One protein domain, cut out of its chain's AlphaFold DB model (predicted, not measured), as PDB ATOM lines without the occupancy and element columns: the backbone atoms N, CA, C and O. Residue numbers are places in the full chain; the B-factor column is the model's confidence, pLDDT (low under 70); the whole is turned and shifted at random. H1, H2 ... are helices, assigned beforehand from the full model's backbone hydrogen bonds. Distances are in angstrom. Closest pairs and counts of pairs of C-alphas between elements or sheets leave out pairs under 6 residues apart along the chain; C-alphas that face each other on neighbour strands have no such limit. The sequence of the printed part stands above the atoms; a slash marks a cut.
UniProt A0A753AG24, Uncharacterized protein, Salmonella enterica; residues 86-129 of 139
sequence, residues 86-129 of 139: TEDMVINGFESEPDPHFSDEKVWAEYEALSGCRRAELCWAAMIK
ATOM      1  N   THR A  86     -14.319  10.201 -31.423       96.00
ATOM      2  CA  THR A  86     -15.454   9.332 -31.105       96.00
ATOM      3  C   THR A  86     -15.005   8.197 -30.187       96.00
ATOM      4  O   THR A  86     -13.815   7.895 -30.089       96.00
ATOM      5  N   GLU A  87     -15.959   7.537 -29.533       95.44
ATOM      6  CA  GLU A  87     -15.675   6.358 -28.707       95.44
ATOM      7  C   GLU A  87     -14.942   5.268 -29.501       95.44
ATOM      8  O   GLU A  87     -13.930   4.753 -29.037       95.44
ATOM      9  N   ASP A  88     -15.368   5.006 -30.738       95.75
ATOM     10  CA  ASP A  88     -14.729   4.017 -31.612       95.75
ATOM     11  C   ASP A  88     -13.267   4.378 -31.930       95.75
ATOM     12  O   ASP A  88     -12.387   3.520 -31.890       95.75
ATOM     13  N   MET A  89     -12.968   5.664 -32.150       96.12
ATOM     14  CA  MET A  89     -11.584   6.119 -32.313       96.12
ATOM     15  C   MET A  89     -10.763   5.864 -31.046       96.12
ATOM     16  O   MET A  89      -9.637   5.389 -31.142       96.12
ATOM     17  N   VAL A  90     -11.312   6.165 -29.865       94.81
ATOM     18  CA  VAL A  90     -10.610   5.964 -28.586       94.81
ATOM     19  C   VAL A  90     -10.343   4.481 -28.331       94.81
ATOM     20  O   VAL A  90      -9.214   4.132 -27.990       94.81
ATOM     21  N   ILE A  91     -11.341   3.618 -28.540       94.50
ATOM     22  CA  ILE A  91     -11.213   2.166 -28.363       94.50
ATOM     23  C   ILE A  91     -10.139   1.621 -29.303       94.50
ATOM     24  O   ILE A  91      -9.173   1.033 -28.833       94.50
ATOM     25  N   ASN A  92     -10.221   1.906 -30.606       94.56
ATOM     26  CA  ASN A  92      -9.235   1.417 -31.577       94.56
ATOM     27  C   ASN A  92      -7.828   1.988 -31.336       94.56
ATOM     28  O   ASN A  92      -6.831   1.322 -31.609       94.56
ATOM     29  N   GLY A  93      -7.723   3.222 -30.834       94.06
ATOM     30  CA  GLY A  93      -6.446   3.800 -30.429       94.06
ATOM     31  C   GLY A  93      -5.830   3.062 -29.238       94.06
ATOM     32  O   GLY A  93      -4.627   2.804 -29.238       94.06
ATOM     33  N   PHE A  94      -6.635   2.693 -28.243       89.00
ATOM     34  CA  PHE A  94      -6.181   1.955 -27.062       89.00
ATOM     35  C   PHE A  94      -5.864   0.488 -27.384       89.00
ATOM     36  O   PHE A  94      -4.804  -0.012 -27.027       89.00
ATOM     37  N   GLU A  95      -6.727  -0.169 -28.153       89.75
ATOM     38  CA  GLU A  95      -6.569  -1.552 -28.620       89.75
ATOM     39  C   GLU A  95      -5.539  -1.697 -29.757       89.75
ATOM     40  O   GLU A  95      -5.377  -2.770 -30.333       89.75
ATOM     41  N   SER A  96      -4.816  -0.621 -30.093       88.12
ATOM     42  CA  SER A  96      -3.642  -0.705 -30.969       88.12
ATOM     43  C   SER A  96      -2.453  -1.396 -30.293       88.12
ATOM     44  O   SER A  96      -1.533  -1.847 -30.982       88.12
ATOM     45  N   GLU A  97      -2.473  -1.498 -28.960       89.69
ATOM     46  CA  GLU A  97      -1.545  -2.326 -28.200       89.69
ATOM     47  C   GLU A  97      -2.018  -3.791 -28.201       89.69
ATOM     48  O   GLU A  97      -3.223  -4.047 -28.129       89.69
ATOM     49  N   PRO A  98      -1.104  -4.776 -28.248       87.94
ATOM     50  CA  PRO A  98      -1.472  -6.174 -28.070       87.94
ATOM     51  C   PRO A  98      -2.180  -6.388 -26.730       87.94
ATOM     52  O   PRO A  98      -1.783  -5.829 -25.710       87.94
ATOM     53  N   ASP A  99      -3.199  -7.244 -26.708       87.56
ATOM     54  CA  ASP A  99      -3.856  -7.620 -25.458       87.56
ATOM     55  C   ASP A  99      -3.011  -8.675 -24.701       87.56
ATOM     56  O   ASP A  99      -2.588  -9.664 -25.317       87.56
ATOM     57  N   PRO A 100      -2.755  -8.515 -23.384       84.50
ATOM     58  CA  PRO A 100      -1.918  -9.439 -22.609       84.50
ATOM     59  C   PRO A 100      -2.473 -10.862 -22.489       84.50
ATOM     60  O   PRO A 100      -1.725 -11.796 -22.210       84.50
ATOM     61  N   HIS A 101      -3.786 -11.030 -22.636       87.25
ATOM     62  CA  HIS A 101      -4.482 -12.302 -22.497       87.25
ATOM     63  C   HIS A 101      -4.695 -13.010 -23.839       87.25
ATOM     64  O   HIS A 101      -4.757 -14.240 -23.870       87.25
ATOM     65  N   PHE A 102      -4.795 -12.255 -24.936       86.25
ATOM     66  CA  PHE A 102      -5.127 -12.796 -26.260       86.25
ATOM     67  C   PHE A 102      -3.978 -12.769 -27.281       86.25
ATOM     68  O   PHE A 102      -4.143 -13.314 -28.372       86.25
ATOM     69  N   SER A 103      -2.826 -12.175 -26.953       89.81
ATOM     70  CA  SER A 103      -1.674 -12.089 -27.863       89.81
ATOM     71  C   SER A 103      -0.539 -13.029 -27.456       89.81
ATOM     72  O   SER A 103      -0.179 -13.113 -26.284       89.81
ATOM     73  N   ASP A 104       0.074 -13.690 -28.439       93.19
ATOM     74  CA  ASP A 104       1.233 -14.558 -28.216       93.19
ATOM     75  C   ASP A 104       2.486 -13.761 -27.801       93.19
ATOM     76  O   ASP A 104       2.675 -12.607 -28.190       93.19
ATOM     77  N   GLU A 105       3.412 -14.417 -27.092       90.44
ATOM     78  CA  GLU A 105       4.669 -13.826 -26.595       90.44
ATOM     79  C   GLU A 105       5.502 -13.159 -27.704       90.44
ATOM     80  O   GLU A 105       6.123 -12.118 -27.496       90.44
ATOM     81  N   LYS A 106       5.468 -13.715 -28.919       92.19
ATOM     82  CA  LYS A 106       6.162 -13.141 -30.077       92.19
ATOM     83  C   LYS A 106       5.605 -11.765 -30.469       92.19
ATOM     84  O   LYS A 106       6.384 -10.878 -30.804       92.19
ATOM     85  N   VAL A 107       4.285 -11.585 -30.418       89.81
ATOM     86  CA  VAL A 107       3.621 -10.314 -30.755       89.81
ATOM     87  C   VAL A 107       3.979  -9.249 -29.720       89.81
ATOM     88  O   VAL A 107       4.291  -8.114 -30.076       89.81
ATOM     89  N   TRP A 108       4.025  -9.640 -28.447       91.94
ATOM     90  CA  TRP A 108       4.481  -8.781 -27.357       91.94
ATOM     91  C   TRP A 108       5.944  -8.368 -27.502       91.94
ATOM     92  O   TRP A 108       6.247  -7.181 -27.422       91.94
ATOM     93  N   ALA A 109       6.843  -9.309 -27.797       90.62
ATOM     94  CA  ALA A 109       8.261  -9.008 -27.991       90.62
ATOM     95  C   ALA A 109       8.503  -8.045 -29.169       90.62
ATOM     96  O   ALA A 109       9.338  -7.145 -29.081       90.62
ATOM     97  N   GLU A 110       7.757  -8.207 -30.268       90.75
ATOM     98  CA  GLU A 110       7.809  -7.289 -31.410       90.75
ATOM     99  C   GLU A 110       7.287  -5.892 -31.038       90.75
ATOM    100  O   GLU A 110       7.908  -4.895 -31.411       90.75
ATOM    101  N   TYR A 111       6.202  -5.807 -30.263       89.38
ATOM    102  CA  TYR A 111       5.633  -4.542 -29.794       89.38
ATOM    103  C   TYR A 111       6.539  -3.809 -28.793       89.38
ATOM    104  O   TYR A 111       6.743  -2.602 -28.912       89.38
ATOM    105  N   GLU A 112       7.137  -4.514 -27.832       89.31
ATOM    106  CA  GLU A 112       8.052  -3.928 -26.844       89.31
ATOM    107  C   GLU A 112       9.368  -3.448 -27.467       89.31
ATOM    108  O   GLU A 112       9.967  -2.479 -26.991       89.31
ATOM    109  N   ALA A 113       9.799  -4.082 -28.562       93.19
ATOM    110  CA  ALA A 113      10.942  -3.627 -29.344       93.19
ATOM    111  C   ALA A 113      10.670  -2.301 -30.083       93.19
ATOM    112  O   ALA A 113      11.616  -1.621 -30.499       93.19
ATOM    113  N   LEU A 114       9.402  -1.896 -30.238       89.81
ATOM    114  CA  LEU A 114       9.051  -0.592 -30.788       89.81
ATOM    115  C   LEU A 114       9.379   0.520 -29.787       89.81
ATOM    116  O   LEU A 114       8.988   0.506 -28.614       89.81
ATOM    117  N   SER A 115      10.036   1.571 -30.280       88.88
ATOM    118  CA  SER A 115      10.212   2.788 -29.488       88.88
ATOM    119  C   SER A 115       8.849   3.386 -29.112       88.88
ATOM    120  O   SER A 115       7.860   3.212 -29.825       88.88
ATOM    121  N   GLY A 116       8.781   4.127 -28.002       84.31
ATOM    122  CA  GLY A 116       7.525   4.754 -27.559       84.31
ATOM    123  C   GLY A 116       6.873   5.633 -28.637       84.31
ATOM    124  O   GLY A 116       5.656   5.630 -28.780       84.31
ATOM    125  N   CYS A 117       7.677   6.308 -29.467       86.31
ATOM    126  CA  CYS A 117       7.181   7.063 -30.620       86.31
ATOM    127  C   CYS A 117       6.513   6.162 -31.666       86.31
ATOM    128  O   CYS A 117       5.438   6.494 -32.150       86.31
ATOM    129  N   ARG A 118       7.107   5.004 -31.982       87.44
ATOM    130  CA  ARG A 118       6.512   4.037 -32.919       87.44
ATOM    131  C   ARG A 118       5.192   3.466 -32.400       87.44
ATOM    132  O   ARG A 118       4.278   3.259 -33.186       87.44
ATOM    133  N   ARG A 119       5.065   3.261 -31.088       88.31
ATOM    134  CA  ARG A 119       3.800   2.844 -30.458       88.31
ATOM    135  C   ARG A 119       2.723   3.928 -30.546       88.31
ATOM    136  O   ARG A 119       1.593   3.645 -30.930       88.31
ATOM    137  N   ALA A 120       3.091   5.186 -30.308       90.25
ATOM    138  CA  ALA A 120       2.179   6.314 -30.502       90.25
ATOM    139  C   ALA A 120       1.728   6.467 -31.970       90.25
ATOM    140  O   ALA A 120       0.565   6.780 -32.222       90.25
ATOM    141  N   GLU A 121       2.613   6.206 -32.941       91.19
ATOM    142  CA  GLU A 121       2.265   6.187 -34.371       91.19
ATOM    143  C   GLU A 121       1.211   5.112 -34.697       91.19
ATOM    144  O   GLU A 121       0.311   5.378 -35.494       91.19
ATOM    145  N   LEU A 122       1.278   3.930 -34.066       92.06
ATOM    146  CA  LEU A 122       0.280   2.863 -34.238       92.06
ATOM    147  C   LEU A 122      -1.093   3.268 -33.690       92.06
ATOM    148  O   LEU A 122      -2.092   3.139 -34.399       92.06
ATOM    149  N   CYS A 123      -1.126   3.819 -32.475       94.12
ATOM    150  CA  CYS A 123      -2.338   4.357 -31.857       94.12
ATOM    151  C   CYS A 123      -2.986   5.422 -32.751       94.12
ATOM    152  O   CYS A 123      -4.162   5.325 -33.103       94.12
ATOM    153  N   TRP A 124      -2.194   6.392 -33.217       93.50
ATOM    154  CA  TRP A 124      -2.669   7.434 -34.125       93.50
ATOM    155  C   TRP A 124      -3.215   6.864 -35.439       93.50
ATOM    156  O   TRP A 124      -4.302   7.242 -35.873       93.50
ATOM    157  N   ALA A 125      -2.507   5.922 -36.065       94.25
ATOM    158  CA  ALA A 125      -2.955   5.297 -37.306       94.25
ATOM    159  C   ALA A 125      -4.290   4.549 -37.135       94.25
ATOM    160  O   ALA A 125      -5.157   4.635 -38.009       94.25
ATOM    161  N   ALA A 126      -4.480   3.858 -36.007       95.00
ATOM    162  CA  ALA A 126      -5.738   3.194 -35.677       95.00
ATOM    163  C   ALA A 126      -6.883   4.205 -35.492       95.00
ATOM    164  O   ALA A 126      -7.954   4.027 -36.074       95.00
ATOM    165  N   MET A 127      -6.632   5.320 -34.793       95.44
ATOM    166  CA  MET A 127      -7.611   6.403 -34.630       95.44
ATOM    167  C   MET A 127      -8.021   7.033 -35.968       95.44
ATOM    168  O   MET A 127      -9.210   7.236 -36.206       95.44
ATOM    169  N   ILE A 128      -7.066   7.321 -36.861       94.44
ATOM    170  CA  ILE A 128      -7.360   7.859 -38.200       94.44
ATOM    171  C   ILE A 128      -8.201   6.872 -39.018       94.44
ATOM    172  O   ILE A 128      -9.117   7.277 -39.728       94.44
ATOM    173  N   LYS A 129      -7.915   5.570 -38.912       93.50
ATOM    174  CA  LYS A 129      -8.654   4.525 -39.631       93.50
ATOM    175  C   LYS A 129     -10.103   4.385 -39.147       93.50
ATOM    176  O   LYS A 129     -10.976   4.116 -39.971       93.50
TER     177      LYS A 129
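Overview. This is residues 86 to 129 of the 139 residues of an uncharacterized protein of Salmonella enterica (UniProt A0A753AG24). What shape is this? It is a flat, open ring: H3 runs beside H1, H2 stands across the far end, and residues 95 to 104 make the remaining side. What builds it? The printed part has 44 residues with helices H1, H2, H3 in order and no named strand, all helix. It is only just compact, close to loose, with radius of gyration of the C-alphas 10.8 A and spans 31 by 23 by 12 A.

Along the chain. Where is H3? It is residues 116 to 129, 20.2 A long, ending at C-alpha 129 (-8.654, 4.525, -39.631). And the others? H1, residues 87 to 94, 10.6 A, begins at C-alpha 87 (-15.675, 6.358, -28.707); H2 is residues 105 to 112, 10.5 A.

Arrangement. What touches H3? H1 touches its residues 122 to 128, opposite ways at a shallow tilt of 26 degrees; the closest C-alphas, of Gly 93 and Cys 123, are 4.4 A apart. And H2? It is close to H3 but not clearly touching, about perpendicular at 79 degrees; the closest C-alphas, of Tyr 111 and Arg 119, are 7.6 A apart. H1 and H2 are apart. In H1, H2 and H3 every O i to N i+4 pair is within hydrogen-bond range.

Size, cuts and confidence. How large? The farthest C-alphas, of Thr 86 and Lys 106, are 31.2 A apart. Any cut, long link or low confidence? The printed part has no cut and no long link, and no printed residue is under 70 in pLDDT.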